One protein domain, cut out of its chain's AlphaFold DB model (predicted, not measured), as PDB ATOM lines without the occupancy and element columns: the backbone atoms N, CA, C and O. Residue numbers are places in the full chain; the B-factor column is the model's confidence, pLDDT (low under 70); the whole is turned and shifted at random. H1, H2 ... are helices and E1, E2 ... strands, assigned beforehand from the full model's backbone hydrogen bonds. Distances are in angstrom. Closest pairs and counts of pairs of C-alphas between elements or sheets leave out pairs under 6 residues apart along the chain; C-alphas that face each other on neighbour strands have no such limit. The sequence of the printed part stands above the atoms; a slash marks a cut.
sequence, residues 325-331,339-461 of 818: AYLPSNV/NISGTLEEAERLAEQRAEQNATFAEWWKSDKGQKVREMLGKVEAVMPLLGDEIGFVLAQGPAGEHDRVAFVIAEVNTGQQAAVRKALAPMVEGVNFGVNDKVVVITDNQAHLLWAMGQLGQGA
ATOM      1  N   ALA A 325      41.387 -33.920 -49.535       91.75
ATOM      2  CA  ALA A 325      42.007 -34.590 -48.394       91.75
ATOM      3  C   ALA A 325      41.716 -33.917 -47.040       91.75
ATOM      4  O   ALA A 325      41.941 -34.530 -46.000       91.75
ATOM      5  N   TYR A 326      41.219 -32.676 -47.042       93.12
ATOM      6  CA  TYR A 326      40.944 -31.896 -45.838       93.12
ATOM      7  C   TYR A 326      39.445 -31.684 -45.585       93.12
ATOM      8  O   TYR A 326      39.081 -30.984 -44.642       93.12
ATOM      9  N   LEU A 327      38.561 -32.297 -46.379       91.38
ATOM     10  CA  LEU A 327      37.116 -32.129 -46.215       91.38
ATOM     11  C   LEU A 327      36.588 -32.768 -44.912       91.38
ATOM     12  O   LEU A 327      37.073 -33.831 -44.514       91.38
ATOM     13  N   PRO A 328      35.579 -32.158 -44.258       90.94
ATOM     14  CA  PRO A 328      34.884 -32.721 -43.096       90.94
ATOM     15  C   PRO A 328      33.877 -33.807 -43.509       90.94
ATOM     16  O   PRO A 328      33.542 -33.923 -44.682       90.94
ATOM     17  N   SER A 329      33.351 -34.604 -42.574       84.94
ATOM     18  CA  SER A 329      32.467 -35.744 -42.898       84.94
ATOM     19  C   SER A 329      31.108 -35.359 -43.508       84.94
ATOM     20  O   SER A 329      30.543 -36.138 -44.271       84.94
ATOM     21  N   ASN A 330      30.596 -34.157 -43.210       84.81
ATOM     22  CA  ASN A 330      29.225 -33.734 -43.534       84.81
ATOM     23  C   ASN A 330      29.183 -32.603 -44.577       84.81
ATOM     24  O   ASN A 330      28.501 -31.593 -44.384       84.81
ATOM     25  N   VAL A 331      29.948 -32.728 -45.665       85.81
ATOM     26  CA  VAL A 331      29.968 -31.707 -46.727       85.81
ATOM     27  C   VAL A 331      28.629 -31.656 -47.460       85.81
ATOM     28  O   VAL A 331      28.162 -32.647 -48.029       85.81
ATOM     29  N   ASN A 339      43.768 -20.157 -57.684       79.88
ATOM     30  CA  ASN A 339      44.349 -18.975 -57.075       79.88
ATOM     31  C   ASN A 339      44.726 -17.972 -58.183       79.88
ATOM     32  O   ASN A 339      45.545 -18.263 -59.051       79.88
ATOM     33  N   ILE A 340      44.082 -16.805 -58.171       68.50
ATOM     34  CA  ILE A 340      44.142 -15.788 -59.232       68.50
ATOM     35  C   ILE A 340      45.222 -14.715 -59.018       68.50
ATOM     36  O   ILE A 340      45.151 -13.669 -59.666       68.50
ATOM     37  N   SER A 341      46.203 -14.954 -58.139       64.81
ATOM     38  CA  SER A 341      47.229 -13.975 -57.737       64.81
ATOM     39  C   SER A 341      47.834 -13.183 -58.910       64.81
ATOM     40  O   SER A 341      47.850 -11.963 -58.852       64.81
ATOM     41  N   GLY A 342      48.198 -13.835 -60.022       60.78
ATOM     42  CA  GLY A 342      48.755 -13.151 -61.205       60.78
ATOM     43  C   GLY A 342      47.745 -12.480 -62.152       60.78
ATOM     44  O   GLY A 342      48.131 -11.687 -63.002       60.78
ATOM     45  N   THR A 343      46.446 -12.786 -62.053       58.06
ATOM     46  CA  THR A 343      45.404 -12.150 -62.894       58.06
ATOM     47  C   THR A 343      44.772 -10.926 -62.242       58.06
ATOM     48  O   THR A 343      44.166 -10.118 -62.944       58.06
ATOM     49  N   LEU A 344      44.904 -10.781 -60.920       58.91
ATOM     50  CA  LEU A 344      44.385  -9.627 -60.191       58.91
ATOM     51  C   LEU A 344      45.197  -8.366 -60.515       58.91
ATOM     52  O   LEU A 344      44.600  -7.337 -60.814       58.91
ATOM     53  N   GLU A 345      46.526  -8.499 -60.587       62.06
ATOM     54  CA  GLU A 345      47.451  -7.447 -61.038       62.06
ATOM     55  C   GLU A 345      47.112  -6.969 -62.463       62.06
ATOM     56  O   GLU A 345      47.012  -5.774 -62.740       62.06
ATOM     57  N   GLU A 346      46.861  -7.910 -63.380       57.78
ATOM     58  CA  GLU A 346      46.489  -7.604 -64.765       57.78
ATOM     59  C   GLU A 346      45.106  -6.937 -64.859       57.78
ATOM     60  O   GLU A 346      44.911  -6.010 -65.645       57.78
ATOM     61  N   ALA A 347      44.139  -7.381 -64.049       47.28
ATOM     62  CA  ALA A 347      42.804  -6.792 -63.988       47.28
ATOM     63  C   ALA A 347      42.823  -5.372 -63.404       47.28
ATOM     64  O   ALA A 347      42.096  -4.509 -63.898       47.28
ATOM     65  N   GLU A 348      43.663  -5.113 -62.399       61.62
ATOM     66  CA  GLU A 348      43.890  -3.770 -61.864       61.62
ATOM     67  C   GLU A 348      44.542  -2.870 -62.916       61.62
ATOM     68  O   GLU A 348      44.005  -1.803 -63.208       61.62
ATOM     69  N   ARG A 349      45.592  -3.345 -63.600       68.25
ATOM     70  CA  ARG A 349      46.226  -2.623 -64.716       68.25
ATOM     71  C   ARG A 349      45.234  -2.281 -65.831       68.25
ATOM     72  O   ARG A 349      45.233  -1.164 -66.345       68.25
ATOM     73  N   LEU A 350      44.367  -3.223 -66.209       53.78
ATOM     74  CA  LEU A 350      43.315  -3.004 -67.208       53.78
ATOM     75  C   LEU A 350      42.244  -2.022 -66.713       53.78
ATOM     76  O   LEU A 350      41.748  -1.214 -67.502       53.78
ATOM     77  N   ALA A 351      41.883  -2.063 -65.427       48.97
ATOM     78  CA  ALA A 351      40.960  -1.105 -64.824       48.97
ATOM     79  C   ALA A 351      41.561   0.310 -64.789       48.97
ATOM     80  O   ALA A 351      40.870   1.270 -65.128       48.97
ATOM     81  N   GLU A 352      42.851   0.445 -64.474       70.19
ATOM     82  CA  GLU A 352      43.585   1.711 -64.547       70.19
ATOM     83  C   GLU A 352      43.646   2.245 -65.981       70.19
ATOM     84  O   GLU A 352      43.234   3.378 -66.234       70.19
ATOM     85  N   GLN A 353      44.018   1.403 -66.948       65.94
ATOM     86  CA  GLN A 353      44.017   1.763 -68.368       65.94
ATOM     87  C   GLN A 353      42.616   2.178 -68.853       65.94
ATOM     88  O   GLN A 353      42.459   3.116 -69.640       65.94
ATOM     89  N   ARG A 354      41.558   1.513 -68.373       45.00
ATOM     90  CA  ARG A 354      40.174   1.870 -68.705       45.00
ATOM     91  C   ARG A 354      39.746   3.181 -68.050       45.00
ATOM     92  O   ARG A 354      38.986   3.927 -68.667       45.00
ATOM     93  N   ALA A 355      40.238   3.481 -66.849       58.69
ATOM     94  CA  ALA A 355      40.036   4.763 -66.181       58.69
ATOM     95  C   ALA A 355      40.748   5.916 -66.905       58.69
ATOM     96  O   ALA A 355      40.239   7.032 -66.903       58.69
ATOM     97  N   GLU A 356      41.862   5.672 -67.592       70.69
ATOM     98  CA  GLU A 356      42.487   6.680 -68.463       70.69
ATOM     99  C   GLU A 356      41.661   6.957 -69.730       70.69
ATOM    100  O   GLU A 356      41.617   8.085 -70.217       70.69
ATOM    101  N   GLN A 357      40.968   5.940 -70.253       52.88
ATOM    102  CA  GLN A 357      40.221   6.013 -71.516       52.88
ATOM    103  C   GLN A 357      38.737   6.391 -71.363       52.88
ATOM    104  O   GLN A 357      38.089   6.727 -72.355       52.88
ATOM    105  N   ASN A 358      38.161   6.296 -70.160       48.34
ATOM    106  CA  ASN A 358      36.738   6.537 -69.914       48.34
ATOM    107  C   ASN A 358      36.526   7.429 -68.682       48.34
ATOM    108  O   ASN A 358      36.638   6.971 -67.546       48.34
ATOM    109  N   ALA A 359      36.146   8.688 -68.919       53.28
ATOM    110  CA  ALA A 359      35.973   9.704 -67.880       53.28
ATOM    111  C   ALA A 359      34.925   9.334 -66.810       53.28
ATOM    112  O   ALA A 359      35.146   9.586 -65.628       53.28
ATOM    113  N   THR A 360      33.822   8.682 -67.195       39.47
ATOM    114  CA  THR A 360      32.759   8.258 -66.265       39.47
ATOM    115  C   THR A 360      33.226   7.125 -65.352       39.47
ATOM    116  O   THR A 360      32.922   7.111 -64.160       39.47
ATOM    117  N   PHE A 361      34.003   6.182 -65.892       38.38
ATOM    118  CA  PHE A 361      34.620   5.132 -65.084       38.38
ATOM    119  C   PHE A 361      35.728   5.698 -64.186       38.38
ATOM    120  O   PHE A 361      35.816   5.314 -63.024       38.38
ATOM    121  N   ALA A 362      36.518   6.655 -64.681       53.12
ATOM    122  CA  ALA A 362      37.586   7.315 -63.929       53.12
ATOM    123  C   ALA A 362      37.077   8.026 -62.668       53.12
ATOM    124  O   ALA A 362      37.701   7.943 -61.610       53.12
ATOM    125  N   GLU A 363      35.945   8.721 -62.783       54.41
ATOM    126  CA  GLU A 363      35.297   9.429 -61.678       54.41
ATOM    127  C   GLU A 363      34.833   8.455 -60.583       54.41
ATOM    128  O   GLU A 363      35.107   8.661 -59.399       54.41
ATOM    129  N   TRP A 364      34.217   7.332 -60.972       59.97
ATOM    130  CA  TRP A 364      33.848   6.270 -60.035       59.97
ATOM    131  C   TRP A 364      35.072   5.568 -59.426       59.97
ATOM    132  O   TRP A 364      35.110   5.365 -58.211       59.97
ATOM    133  N   TRP A 365      36.087   5.239 -60.227       64.50
ATOM    134  CA  TRP A 365      37.296   4.533 -59.782       64.50
ATOM    135  C   TRP A 365      38.099   5.337 -58.749       64.50
ATOM    136  O   TRP A 365      38.647   4.770 -57.806       64.50
ATOM    137  N   LYS A 366      38.108   6.672 -58.872       76.31
ATOM    138  CA  LYS A 366      38.760   7.594 -57.923       76.31
ATOM    139  C   LYS A 366      37.904   7.941 -56.697       76.31
ATOM    140  O   LYS A 366      38.438   8.499 -55.739       76.31
ATOM    141  N   SER A 367      36.607   7.627 -56.717       62.22
ATOM    142  CA  SER A 367      35.684   7.890 -55.604       62.22
ATOM    143  C   SER A 367      35.987   7.033 -54.368       62.22
ATOM    144  O   SER A 367      36.618   5.982 -54.473       62.22
ATOM    145  N   ASP A 368      35.436   7.403 -53.208       56.66
ATOM    146  CA  ASP A 368      35.549   6.633 -51.957       56.66
ATOM    147  C   ASP A 368      35.116   5.160 -52.103       56.66
ATOM    148  O   ASP A 368      35.631   4.275 -51.420       56.66
ATOM    149  N   LYS A 369      34.171   4.868 -53.011       44.84
ATOM    150  CA  LYS A 369      33.734   3.495 -53.309       44.84
ATOM    151  C   LYS A 369      34.782   2.730 -54.120       44.84
ATOM    152  O   LYS A 369      35.027   1.568 -53.816       44.84
ATOM    153  N   GLY A 370      35.413   3.376 -55.102       49.50
ATOM    154  CA  GLY A 370      36.525   2.802 -55.867       49.50
ATOM    155  C   GLY A 370      37.769   2.593 -54.999       49.50
ATOM    156  O   GLY A 370      38.394   1.539 -55.056       49.50
ATOM    157  N   GLN A 371      38.058   3.524 -54.085       67.88
ATOM    158  CA  GLN A 371      39.143   3.374 -53.112       67.88
ATOM    159  C   GLN A 371      38.940   2.172 -52.182       67.88
ATOM    160  O   GLN A 371      39.886   1.414 -51.987       67.88
ATOM    161  N   LYS A 372      37.718   1.942 -51.681       52.69
ATOM    162  CA  LYS A 372      37.389   0.740 -50.890       52.69
ATOM    163  C   LYS A 372      37.566  -0.557 -51.676       52.69
ATOM    164  O   LYS A 372      38.018  -1.545 -51.110       52.69
ATOM    165  N   VAL A 373      37.234  -0.557 -52.969       49.66
ATOM    166  CA  VAL A 373      37.460  -1.714 -53.851       49.66
ATOM    167  C   VAL A 373      38.956  -1.993 -53.991       49.66
ATOM    168  O   VAL A 373      39.360  -3.128 -53.781       49.66
ATOM    169  N   ARG A 374      39.794  -0.977 -54.237       64.75
ATOM    170  CA  ARG A 374      41.261  -1.142 -54.289       64.75
ATOM    171  C   ARG A 374      41.859  -1.592 -52.958       64.75
ATOM    172  O   ARG A 374      42.724  -2.452 -52.932       64.75
ATOM    173  N   GLU A 375      41.382  -1.043 -51.842       66.69
ATOM    174  CA  GLU A 375      41.842  -1.448 -50.511       66.69
ATOM    175  C   GLU A 375      41.500  -2.919 -50.226       66.69
ATOM    176  O   GLU A 375      42.319  -3.656 -49.681       66.69
ATOM    177  N   MET A 376      40.307  -3.374 -50.624       57.34
ATOM    178  CA  MET A 376      39.933  -4.789 -50.546       57.34
ATOM    179  C   MET A 376      40.761  -5.660 -51.500       57.34
ATOM    180  O   MET A 376      41.198  -6.732 -51.088       57.34
ATOM    181  N   LEU A 377      41.015  -5.203 -52.731       59.12
ATOM    182  CA  LEU A 377      41.849  -5.909 -53.711       59.12
ATOM    183  C   LEU A 377      43.285  -6.083 -53.203       59.12
ATOM    184  O   LEU A 377      43.761  -7.213 -53.165       59.12
ATOM    185  N   GLY A 378      43.914  -5.025 -52.686       67.12
ATOM    186  CA  GLY A 378      45.267  -5.092 -52.123       67.12
ATOM    187  C   GLY A 378      45.365  -5.971 -50.867       67.12
ATOM    188  O   GLY A 378      46.362  -6.661 -50.656       67.12
ATOM    189  N   LYS A 379      44.312  -6.026 -50.034       70.44
ATOM    190  CA  LYS A 379      44.255  -6.965 -48.894       70.44
ATOM    191  C   LYS A 379      44.190  -8.424 -49.352       70.44
ATOM    192  O   LYS A 379      44.798  -9.283 -48.720       70.44
ATOM    193  N   VAL A 380      43.467  -8.707 -50.435       68.06
ATOM    194  CA  VAL A 380      43.391 -10.048 -51.039       68.06
ATOM    195  C   VAL A 380      44.713 -10.404 -51.731       68.06
ATOM    196  O   VAL A 380      45.221 -11.512 -51.554       68.06
ATOM    197  N   GLU A 381      45.324  -9.456 -52.437       70.88
ATOM    198  CA  GLU A 381      46.617  -9.599 -53.113       70.88
ATOM    199  C   GLU A 381      47.766  -9.906 -52.142       70.88
ATOM    200  O   GLU A 381      48.640 -10.704 -52.457       70.88
ATOM    201  N   ALA A 382      47.744  -9.368 -50.921       79.00
ATOM    202  CA  ALA A 382      48.777  -9.648 -49.920       79.00
ATOM    203  C   ALA A 382      48.772 -11.105 -49.408       79.00
ATOM    204  O   ALA A 382      49.785 -11.594 -48.901       79.00
ATOM    205  N   VAL A 383      47.631 -11.793 -49.499       81.38
ATOM    206  CA  VAL A 383      47.440 -13.144 -48.948       81.38
ATOM    207  C   VAL A 383      47.588 -14.206 -50.034       81.38
ATOM    208  O   VAL A 383      48.241 -15.223 -49.808       81.38
ATOM    209  N   MET A 384      47.013 -13.973 -51.215       80.75
ATOM    210  CA  MET A 384      46.910 -14.965 -52.293       80.75
ATOM    211  C   MET A 384      48.260 -15.583 -52.728       80.75
ATOM    212  O   MET A 384      48.318 -16.804 -52.841       80.75
ATOM    213  N   PRO A 385      49.378 -14.844 -52.890       85.75
ATOM    214  CA  PRO A 385      50.683 -15.415 -53.257       85.75
ATOM    215  C   PRO A 385      51.295 -16.354 -52.204       85.75
ATOM    216  O   PRO A 385      52.189 -17.144 -52.508       85.75
ATOM    217  N   LEU A 386      50.843 -16.265 -50.951       87.44
ATOM    218  CA  LEU A 386      51.323 -17.107 -49.851       87.44
ATOM    219  C   LEU A 386      50.617 -18.473 -49.811       87.44
ATOM    220  O   LEU A 386      51.040 -19.371 -49.076       87.44
ATOM    221  N   LEU A 387      49.545 -18.617 -50.590       88.50
ATOM    222  CA  LEU A 387      48.717 -19.809 -50.682       88.50
ATOM    223  C   LEU A 387      49.084 -20.640 -51.917       88.50
ATOM    224  O   LEU A 387      49.715 -20.152 -52.857       88.50
ATOM    225  N   GLY A 388      48.672 -21.905 -51.905       84.88
ATOM    226  CA  GLY A 388      48.785 -22.813 -53.038       84.88
ATOM    227  C   GLY A 388      47.960 -22.357 -54.244       84.88
ATOM    228  O   GLY A 388      47.285 -21.331 -54.233       84.88
ATOM    229  N   ASP A 389      47.981 -23.154 -55.301       84.88
ATOM    230  CA  ASP A 389      47.318 -22.896 -56.586       84.88
ATOM    231  C   ASP A 389      45.778 -22.983 -56.549       84.88
ATOM    232  O   ASP A 389      45.114 -22.699 -57.549       84.88
ATOM    233  N   GLU A 390      45.192 -23.344 -55.407       85.56
ATOM    234  CA  GLU A 390      43.768 -23.625 -55.252       85.56
ATOM    235  C   GLU A 390      43.179 -22.999 -53.986       85.56
ATOM    236  O   GLU A 390      43.733 -23.128 -52.892       85.56
ATOM    237  N   ILE A 391      41.997 -22.396 -54.143       83.25
ATOM    238  CA  ILE A 391      41.143 -21.943 -53.045       83.25
ATOM    239  C   ILE A 391      39.859 -22.776 -53.050       83.25
ATOM    240  O   ILE A 391      39.123 -22.795 -54.041       83.25
ATOM    241  N   GLY A 392      39.590 -23.456 -51.942       82.81
ATOM    242  CA  GLY A 392      38.387 -24.244 -51.702       82.81
ATOM    243  C   GLY A 392      37.374 -23.484 -50.852       82.81
ATOM    244  O   GLY A 392      37.729 -22.785 -49.908       82.81
ATOM    245  N   PHE A 393      36.099 -23.662 -51.159       78.69
ATOM    246  CA  PHE A 393      34.951 -23.128 -50.439       78.69
ATOM    247  C   PHE A 393      34.116 -24.315 -49.980       78.69
ATOM    248  O   PHE A 393      33.595 -25.063 -50.803       78.69
ATOM    249  N   VAL A 394      33.998 -24.517 -48.678       80.88
ATOM    250  CA  VAL A 394      33.301 -25.669 -48.108       80.88
ATOM    251  C   VAL A 394      32.078 -25.174 -47.359       80.88
ATOM    252  O   VAL A 394      32.168 -24.260 -46.543       80.88
ATOM    253  N   LEU A 395      30.939 -25.808 -47.610       79.31
ATOM    254  CA  LEU A 395      29.758 -25.715 -46.764       79.31
ATOM    255  C   LEU A 395      29.484 -27.098 -46.188       79.31
ATOM    256  O   LEU A 395      29.331 -28.061 -46.941       79.31
ATOM    257  N   ALA A 396      29.399 -27.193 -44.870       84.31
ATOM    258  CA  ALA A 396      29.132 -28.435 -44.166       84.31
ATOM    259  C   ALA A 396      28.055 -28.248 -43.094       84.31
ATOM    260  O   ALA A 396      27.799 -27.133 -42.636       84.31
ATOM    261  N   GLN A 397      27.433 -29.351 -42.694       82.88
ATOM    262  CA  GLN A 397      26.487 -29.355 -41.587       82.88
ATOM    263  C   GLN A 397      27.240 -29.348 -40.251       82.88
ATOM    264  O   GLN A 397      28.082 -30.217 -40.002       82.88
ATOM    265  N   GLY A 398      26.936 -28.353 -39.422       77.50
ATOM    266  CA  GLY A 398      27.547 -28.125 -38.121       77.50
ATOM    267  C   GLY A 398      27.049 -29.079 -37.030       77.50
ATOM    268  O   GLY A 398      26.117 -29.865 -37.229       77.50
ATOM    269  N   PRO A 399      27.685 -29.042 -35.849       74.81
ATOM    270  CA  PRO A 399      27.409 -29.969 -34.756       74.81
ATOM    271  C   PRO A 399      26.042 -29.748 -34.090       74.81
ATOM    272  O   PRO A 399      25.556 -30.667 -33.434       74.81
ATOM    273  N   ALA A 400      25.407 -28.576 -34.246       72.31
ATOM    274  CA  ALA A 400      24.104 -28.283 -33.638       72.31
ATOM    275  C   ALA A 400      22.891 -28.775 -34.463       72.31
ATOM    276  O   ALA A 400      21.747 -28.490 -34.109       72.31
ATOM    277  N   GLY A 401      23.117 -29.558 -35.525       65.06
ATOM    278  CA  GLY A 401      22.070 -30.271 -36.265       65.06
ATOM    279  C   GLY A 401      21.708 -29.645 -37.614       65.06
ATOM    280  O   GLY A 401      22.518 -28.992 -38.258       65.06
ATOM    281  N   GLU A 402      20.493 -29.904 -38.099       60.03
ATOM    282  CA  GLU A 402      20.036 -29.637 -39.483       60.03
ATOM    283  C   GLU A 402      20.065 -28.166 -39.928       60.03
ATOM    284  O   GLU A 402      20.208 -27.871 -41.115       60.03
ATOM    285  N   HIS A 403      19.987 -27.237 -38.976       64.94
ATOM    286  CA  HIS A 403      19.964 -25.797 -39.245       64.94
ATOM    287  C   HIS A 403      21.328 -25.123 -39.057       64.94
ATOM    288  O   HIS A 403      21.490 -23.964 -39.435       64.94
ATOM    289  N   ASP A 404      22.299 -25.839 -38.493       76.81
ATOM    290  CA  ASP A 404      23.639 -25.327 -38.250       76.81
ATOM    291  C   ASP A 404      24.505 -25.561 -39.490       76.81
ATOM    292  O   ASP A 404      24.730 -26.700 -39.906       76.81
ATOM    293  N   ARG A 405      24.940 -24.477 -40.135       76.25
ATOM    294  CA  ARG A 405      25.681 -24.522 -41.399       76.25
ATOM    295  C   ARG A 405      27.015 -23.827 -41.228       76.25
ATOM    296  O   ARG A 405      27.070 -22.618 -41.018       76.25
ATOM    297  N   VAL A 406      28.085 -24.590 -41.402       78.56
ATOM    298  CA  VAL A 406      29.453 -24.097 -41.289       78.56
ATOM    299  C   VAL A 406      30.006 -23.863 -42.688       78.56
ATOM    300  O   VAL A 406      30.218 -24.810 -43.447       78.56
ATOM    301  N   ALA A 407      30.221 -22.594 -43.032       77.69
ATOM    302  CA  ALA A 407      30.831 -22.180 -44.289       77.69
ATOM    303  C   ALA A 407      32.262 -21.704 -44.035       77.69
ATOM    304  O   ALA A 407      32.470 -20.777 -43.255       77.69
ATOM    305  N   PHE A 408      33.239 -22.302 -44.710       80.31
ATOM    306  CA  PHE A 408      34.634 -21.901 -44.570       80.31
ATOM    307  C   PHE A 408      35.394 -21.955 -45.892       80.31
ATOM    308  O   PHE A 408      35.093 -22.739 -46.792       80.31
ATOM    309  N   VAL A 409      36.407 -21.102 -45.998       83.69
ATOM    310  CA  VAL A 409      37.392 -21.096 -47.079       83.69
ATOM    311  C   VAL A 409      38.609 -21.881 -46.613       83.69
ATOM    312  O   VAL A 409      39.040 -21.723 -45.471       83.69
ATOM    313  N   ILE A 410      39.169 -22.716 -47.480       90.25
ATOM    314  CA  ILE A 410      40.362 -23.514 -47.208       90.25
ATOM    315  C   ILE A 410      41.353 -23.403 -48.364       90.25
ATOM    316  O   ILE A 410      40.966 -23.449 -49.527       90.25
ATOM    317  N   ALA A 411      42.638 -23.264 -48.052       91.50
ATOM    318  CA  ALA A 411      43.706 -23.248 -49.048       91.50
ATOM    319  C   ALA A 411      44.978 -23.874 -48.476       91.50
ATOM    320  O   ALA A 411      45.232 -23.770 -47.273       91.50
ATOM    321  N   GLU A 412      45.790 -24.504 -49.325       92.88
ATOM    322  CA  GLU A 412      47.131 -24.932 -48.916       92.88
ATOM    323  C   GLU A 412      48.016 -23.709 -48.674       92.88
ATOM    324  O   GLU A 412      47.904 -22.697 -49.364       92.88
ATOM    325  N   VAL A 413      48.895 -23.791 -47.681       91.62
ATOM    326  CA  VAL A 413      49.884 -22.748 -47.404       91.62
ATOM    327  C   VAL A 413      51.210 -23.170 -48.016       91.62
ATOM    328  O   VAL A 413      51.677 -24.287 -47.780       91.62
ATOM    329  N   ASN A 414      51.839 -22.274 -48.777       88.62
ATOM    330  CA  ASN A 414      53.143 -22.550 -49.370       88.62
ATOM    331  C   ASN A 414      54.174 -22.856 -48.273       88.62
ATOM    332  O   ASN A 414      54.166 -22.260 -47.192       88.62
ATOM    333  N   THR A 415      55.071 -23.809 -48.535       86.69
ATOM    334  CA  THR A 415      56.016 -24.311 -47.530       86.69
ATOM    335  C   THR A 415      56.835 -23.171 -46.910       86.69
ATOM    336  O   THR A 415      57.503 -22.421 -47.616       86.69
ATOM    337  N   GLY A 416      56.782 -23.034 -45.579       86.50
ATOM    338  CA  GLY A 416      57.499 -22.000 -44.820       86.50
ATOM    339  C   GLY A 416      56.784 -20.645 -44.712       86.50
ATOM    340  O   GLY A 416      57.294 -19.752 -44.037       86.50
ATOM    341  N   GLN A 417      55.607 -20.472 -45.327       89.62
ATOM    342  CA  GLN A 417      54.872 -19.198 -45.350       89.62
ATOM    343  C   GLN A 417      53.818 -19.055 -44.241       89.62
ATOM    344  O   GLN A 417      53.098 -18.061 -44.197       89.62
ATOM    345  N   GLN A 418      53.719 -19.991 -43.293       88.31
ATOM    346  CA  GLN A 418      52.658 -19.995 -42.275       88.31
ATOM    347  C   GLN A 418      52.663 -18.727 -41.408       88.31
ATOM    348  O   GLN A 418      51.610 -18.150 -41.133       88.31
ATOM    349  N   ALA A 419      53.846 -18.265 -40.995       86.69
ATOM    350  CA  ALA A 419      53.981 -17.026 -40.230       86.69
ATOM    351  C   ALA A 419      53.597 -15.791 -41.067       86.69
ATOM    352  O   ALA A 419      52.974 -14.866 -40.544       86.69
ATOM    353  N   ALA A 420      53.920 -15.799 -42.364       86.75
ATOM    354  CA  ALA A 420      53.565 -14.732 -43.293       86.75
ATOM    355  C   ALA A 420      52.048 -14.669 -43.523       86.75
ATOM    356  O   ALA A 420      51.475 -13.588 -43.419       86.75
ATOM    357  N   VAL A 421      51.383 -15.817 -43.713       85.44
ATOM    358  CA  VAL A 421      49.916 -15.900 -43.843       85.44
ATOM    359  C   VAL A 421      49.230 -15.360 -42.590       85.44
ATOM    360  O   VAL A 421      48.339 -14.522 -42.690       85.44
ATOM    361  N   ARG A 422      49.680 -15.767 -41.391       86.25
ATOM    362  CA  ARG A 422      49.126 -15.247 -40.125       86.25
ATOM    363  C   ARG A 422      49.276 -13.731 -40.016       86.25
ATOM    364  O   ARG A 422      48.343 -13.057 -39.591       86.25
ATOM    365  N   LYS A 423      50.437 -13.198 -40.406       86.31
ATOM    366  CA  LYS A 423      50.708 -11.757 -40.391       86.31
ATOM    367  C   LYS A 423      49.856 -10.999 -41.414       86.31
ATOM    368  O   LYS A 423      49.406  -9.903 -41.100       86.31
ATOM    369  N   ALA A 424      49.632 -11.569 -42.598       83.69
ATOM    370  CA  ALA A 424      48.841 -10.962 -43.668       83.69
ATOM    371  C   ALA A 424      47.331 -10.963 -43.370       83.69
ATOM    372  O   ALA A 424      46.643 -10.005 -43.708       83.69
ATOM    373  N   LEU A 425      46.826 -11.995 -42.681       81.44
ATOM    374  CA  LEU A 425      45.417 -12.098 -42.276       81.44
ATOM    375  C   LEU A 425      45.082 -11.296 -41.004       81.44
ATOM    376  O   LEU A 425      43.951 -10.841 -40.851       81.44
ATOM    377  N   ALA A 426      46.050 -11.076 -40.106       77.94
ATOM    378  CA  ALA A 426      45.863 -10.312 -38.866       77.94
ATOM    379  C   ALA A 426      45.269  -8.889 -39.028       77.94
ATOM    380  O   ALA A 426      44.493  -8.491 -38.162       77.94
ATOM    381  N   PRO A 427      45.586  -8.101 -40.078       70.94
ATOM    382  CA  PRO A 427      44.967  -6.793 -40.309       70.94
ATOM    383  C   PRO A 427      43.606  -6.833 -41.028       70.94
ATOM    384  O   PRO A 427      42.989  -5.781 -41.182       70.94
ATOM    385  N   MET A 428      43.095  -7.994 -41.467       69.19
ATOM    386  CA  MET A 428      41.795  -8.091 -42.167       69.19
ATOM    387  C   MET A 428      40.569  -7.976 -41.226       69.19
ATOM    388  O   MET A 428      39.457  -8.322 -41.617       69.19
ATOM    389  N   VAL A 429      40.738  -7.509 -39.982       49.41
ATOM    390  CA  VAL A 429      39.805  -7.782 -38.875       49.41
ATOM    391  C   VAL A 429      38.807  -6.649 -38.621       49.41
ATOM    392  O   VAL A 429      39.119  -5.670 -37.954       49.41
ATOM    393  N   GLU A 430      37.571  -6.876 -39.066       56.34
ATOM    394  CA  GLU A 430      36.399  -7.014 -38.185       56.34
ATOM    395  C   GLU A 430      35.523  -8.151 -38.755       56.34
ATOM    396  O   GLU A 430      35.118  -8.103 -39.913       56.34
ATOM    397  N   GLY A 431      35.258  -9.204 -37.969       58.56
ATOM    398  CA  GLY A 431      34.289 -10.261 -38.323       58.56
ATOM    399  C   GLY A 431      34.800 -11.504 -39.075       58.56
ATOM    400  O   GLY A 431      33.978 -12.330 -39.455       58.56
ATOM    401  N   VAL A 432      36.113 -11.684 -39.274       65.88
ATOM    402  CA  VAL A 432      36.689 -12.871 -39.946       65.88
ATOM    403  C   VAL A 432      37.581 -13.661 -38.985       65.88
ATOM    404  O   VAL A 432      38.505 -13.105 -38.395       65.88
ATOM    405  N   ASN A 433      37.324 -14.964 -38.837       81.81
ATOM    406  CA  ASN A 433      38.062 -15.869 -37.951       81.81
ATOM    407  C   ASN A 433      38.893 -16.846 -38.788       81.81
ATOM    408  O   ASN A 433      38.368 -17.470 -39.707       81.81
ATOM    409  N   PHE A 434      40.185 -17.005 -38.485       87.50
ATOM    410  CA  PHE A 434      41.064 -17.880 -39.264       87.50
ATOM    411  C   PHE A 434      41.986 -18.741 -38.398       87.50
ATOM    412  O   PHE A 434      42.431 -18.343 -37.321       87.50
ATOM    413  N   GLY A 435      42.306 -19.929 -38.904       87.38
ATOM    414  CA  GLY A 435      43.217 -20.892 -38.302       87.38
ATOM    415  C   GLY A 435      44.208 -21.386 -39.345       87.38
ATOM    416  O   GLY A 435      43.846 -21.645 -40.485       87.38
ATOM    417  N   VAL A 436      45.475 -21.502 -38.961       88.31
ATOM    418  CA  VAL A 436      46.539 -22.031 -39.827       88.31
ATOM    419  C   VAL A 436      47.134 -23.247 -39.127       88.31
ATOM    420  O   VAL A 436      47.504 -23.140 -37.953       88.31
ATOM    421  N   ASN A 437      47.210 -24.388 -39.811       86.50
ATOM    422  CA  ASN A 437      48.001 -25.544 -39.375       86.50
ATOM    423  C   ASN A 437      49.264 -25.676 -40.250       86.50
ATOM    424  O   ASN A 437      49.626 -24.738 -40.961       86.50
ATOM    425  N   ASP A 438      49.956 -26.813 -40.193       80.38
ATOM    426  CA  ASP A 438      51.210 -26.999 -40.935       80.38
ATOM    427  C   ASP A 438      51.035 -26.962 -42.462       80.38
ATOM    428  O   ASP A 438      51.993 -26.640 -43.168       80.38
ATOM    429  N   LYS A 439      49.834 -27.271 -42.977       87.31
ATOM    430  CA  LYS A 439      49.567 -27.480 -44.412       87.31
ATOM    431  C   LYS A 439      48.499 -26.568 -45.013       87.31
ATOM    432  O   LYS A 439      48.586 -26.258 -46.195       87.31
ATOM    433  N   VAL A 440      47.497 -26.150 -44.242       92.56
ATOM    434  CA  VAL A 440      46.340 -25.390 -44.731       92.56
ATOM    435  C   VAL A 440      46.002 -24.206 -43.833       92.56
ATOM    436  O   VAL A 440      46.261 -24.203 -42.625       92.56
ATOM    437  N   VAL A 441      45.374 -23.206 -44.442       92.00
ATOM    438  CA  VAL A 441      44.653 -22.133 -43.762       92.00
ATOM    439  C   VAL A 441      43.155 -22.352 -43.932       92.00
ATOM    440  O   VAL A 441      42.700 -22.718 -45.013       92.00
ATOM    441  N   VAL A 442      42.402 -22.125 -42.860       89.69
ATOM    442  CA  VAL A 442      40.939 -22.159 -42.822       89.69
ATOM    443  C   VAL A 442      40.437 -20.797 -42.367       89.69
ATOM    444  O   VAL A 442      40.927 -20.265 -41.373       89.69
ATOM    445  N   ILE A 443      39.464 -20.236 -43.081       85.19
ATOM    446  CA  ILE A 443      38.845 -18.940 -42.788       85.19
ATOM    447  C   ILE A 443      37.331 -19.130 -42.698       85.19
ATOM    448  O   ILE A 443      36.734 -19.716 -43.594       85.19
ATOM    449  N   THR A 444      36.703 -18.630 -41.641       81.69
ATOM    450  CA  THR A 444      35.268 -18.774 -41.365       81.69
ATOM    451  C   THR A 444      34.714 -17.514 -40.695       81.69
ATOM    452  O   THR A 444      35.445 -16.602 -40.309       81.69
ATOM    453  N   ASP A 445      33.401 -17.473 -40.548       74.94
ATOM    454  CA  ASP A 445      32.624 -16.409 -39.914       74.94
ATOM    455  C   ASP A 445      32.867 -16.242 -38.401       74.94
ATOM    456  O   ASP A 445      32.986 -15.115 -37.926       74.94
ATOM    457  N   ASN A 446      32.964 -17.326 -37.620       80.69
ATOM    458  CA  ASN A 446      33.047 -17.248 -36.155       80.69
ATOM    459  C   ASN A 446      34.011 -18.270 -35.514       80.69
ATOM    460  O   ASN A 446      34.389 -19.279 -36.109       80.69
ATOM    461  N   GLN A 447      34.409 -18.013 -34.265       85.44
ATOM    462  CA  GLN A 447      35.389 -18.830 -33.538       85.44
ATOM    463  C   GLN A 447      34.914 -20.274 -33.284       85.44
ATOM    464  O   GLN A 447      35.728 -21.197 -33.304       85.44
ATOM    465  N   ALA A 448      33.616 -20.498 -33.050       86.25
ATOM    466  CA  ALA A 448      33.080 -21.838 -32.799       86.25
ATOM    467  C   ALA A 448      33.129 -22.701 -34.069       86.25
ATOM    468  O   ALA A 448      33.601 -23.839 -34.034       86.25
ATOM    469  N   HIS A 449      32.732 -22.121 -35.203       84.88
ATOM    470  CA  HIS A 449      32.860 -22.728 -36.524       84.88
ATOM    471  C   HIS A 449      34.318 -23.021 -36.875       84.88
ATOM    472  O   HIS A 449      34.610 -24.078 -37.428       84.88
ATOM    473  N   LEU A 450      35.247 -22.136 -36.491       88.25
ATOM    474  CA  LEU A 450      36.671 -22.332 -36.758       88.25
ATOM    475  C   LEU A 450      37.213 -23.547 -36.007       88.25
ATOM    476  O   LEU A 450      37.885 -24.390 -36.599       88.25
ATOM    477  N   LEU A 451      36.913 -23.643 -34.709       90.62
ATOM    478  CA  LEU A 451      37.335 -24.768 -33.876       90.62
ATOM    479  C   LEU A 451      36.759 -26.089 -34.392       90.62
ATOM    480  O   LEU A 451      37.484 -27.083 -34.472       90.62
ATOM    481  N   TRP A 452      35.485 -26.089 -34.788       90.81
ATOM    482  CA  TRP A 452      34.850 -27.261 -35.381       90.81
ATOM    483  C   TRP A 452      35.498 -27.650 -36.716       90.81
ATOM    484  O   TRP A 452      35.917 -28.797 -36.869       90.81
ATOM    485  N   ALA A 453      35.649 -26.707 -37.652       86.88
ATOM    486  CA  ALA A 453      36.201 -26.970 -38.981       86.88
ATOM    487  C   ALA A 453      37.631 -27.515 -38.890       86.88
ATOM    488  O   ALA A 453      37.944 -28.530 -39.509       86.88
ATOM    489  N   MET A 454      38.469 -26.903 -38.047       91.31
ATOM    490  CA  MET A 454      39.840 -27.350 -37.787       91.31
ATOM    491  C   MET A 454      39.899 -28.756 -37.169       91.31
ATOM    492  O   MET A 454      40.791 -29.529 -37.512       91.31
ATOM    493  N   GLY A 455      38.958 -29.109 -36.284       90.88
ATOM    494  CA  GLY A 455      38.875 -30.444 -35.676       90.88
ATOM    495  C   GLY A 455      38.348 -31.537 -36.614       90.88
ATOM    496  O   GLY A 455      38.586 -32.721 -36.378       90.88
ATOM    497  N   GLN A 456      37.643 -31.154 -37.681       90.25
ATOM    498  CA  GLN A 456      37.008 -32.069 -38.635       90.25
ATOM    499  C   GLN A 456      37.815 -32.290 -39.921       90.25
ATOM    500  O   GLN A 456      37.417 -33.108 -40.752       90.25
ATOM    501  N   LEU A 457      38.946 -31.596 -40.097       91.50
ATOM    502  CA  LEU A 457      39.754 -31.699 -41.311       91.50
ATOM    503  C   LEU A 457      40.131 -33.154 -41.625       91.50
ATOM    504  O   LEU A 457      40.701 -33.867 -40.799       91.50
ATOM    505  N   GLY A 458      39.814 -33.574 -42.848       88.25
ATOM    506  CA  GLY A 458      40.148 -34.886 -43.402       88.25
ATOM    507  C   GLY A 458      39.218 -36.032 -43.007       88.25
ATOM    508  O   GLY A 458      39.318 -37.110 -43.592       88.25
ATOM    509  N   GLN A 459      38.262 -35.822 -42.095       91.50
ATOM    510  CA  GLN A 459      37.313 -36.871 -41.696       91.50
ATOM    511  C   GLN A 459      36.348 -37.280 -42.826       91.50
ATOM    512  O   GLN A 459      35.811 -38.384 -42.808       91.50
ATOM    513  N   GLY A 460      36.134 -36.421 -43.827       88.38
ATOM    514  CA  GLY A 460      35.294 -36.698 -44.997       88.38
ATOM    515  C   GLY A 460      36.046 -36.993 -46.288       88.38
ATOM    516  O   GLY A 460      35.404 -37.100 -47.335       88.38
ATOM    517  N   ALA A 461      37.372 -37.142 -46.238       89.25
ATOM    518  CA  ALA A 461      38.204 -37.365 -47.423       89.25
ATOM    519  C   ALA A 461      37.820 -38.636 -48.210       89.25
ATOM    520  O   ALA A 461      38.021 -38.699 -49.419       89.25
TER     521      ALA A 461
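This is residues 325 to 331 and 339 to 461 of the 818 residues of the protein "FecR domain-containing protein" of Paludibaculum fermentans (UniProt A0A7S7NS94). A twisted sheet of four strands, with H5 across one face and H4 packed at the E3 side, makes the body, and a long helical arm reaches out from it. In the arm H1 runs out, the short H2 makes the turn at the far tip and H3 runs back to the sheet. The printed part has 130 residues, with five named helices and four named strands in the order H1 H2 H3 E1 E2 H4 E3 E4 H5; the sheet's order is E1 E2 E4 E3, antiparallel throughout, and the class is mixed, helices and strands. The whole is loose, with a radius of gyration of the C-alphas of 17.6 A, and spans 53 by 36 by 24 A.

After residues 325 to 331 and the cut comes H1, residues 341 to 357. H2, residues 359 to 366, touches H1 only at the corner, the closest C-alphas being those of Ala 355 and Ala 362, 4.2 A. H3, residues 368 to 381, only just touches H1, with 3 pairs of C-alphas within 8 A, Ser 341 and Glu 381 closest at 6.4 A; they run opposite ways at a shallow tilt of 24 degrees. E1, residues 387 to 397, bends by 81 degrees at residue 390 and forms a hairpin with E2, residues 405 to 413, where N 392 and O 410 are 2.8 A apart, within hydrogen-bond range. H4, residues 418 to 425, is on the sheet at a height of 8.9 A. E3, residues 433 to 436, and E4, residues 440 to 444, form a hairpin, with N 435 and O 442 at 2.8 A; E4 also neighbours E2, with N 409 and O 443 at 2.8 A. E2, H4 and E3 are a split strand-helix-strand unit, two strands running the same way with E4 between them, and its crossover is right-handed. H5, residues 447 to 456, is on the sheet over E4 at a height of 7.0 A, slantwise to the strands at 39 degrees to E4 on the local plane; with H5 on one face and H4 on the other there are three layers. Every O i to N i+4 pair is within hydrogen-bond range in H2, H3, H4 and H5, and 11 of 13 are in H1.

H1 begins at C-alpha 341, (47.229, -13.975, -57.737), and is 25.3 A long; H3 measures 19.7 A, E1 25.8 A, E2 25.0 A and H5 14.3 A. H5 ends at C-alpha 456, (37.008, -32.069, -38.635).

The two C-alphas farthest apart are those of Gln 357 and Gly 401, 53.7 A. Residues 332 to 338 are not printed, and C-alphas 331 and 339 are 21.8 A apart across the cut. No link between named elements is long. The mean pLDDT of the printed part is 75.2; 45 residues are under 70, among them 340 to 351, 367 to 378 and 428 to 432.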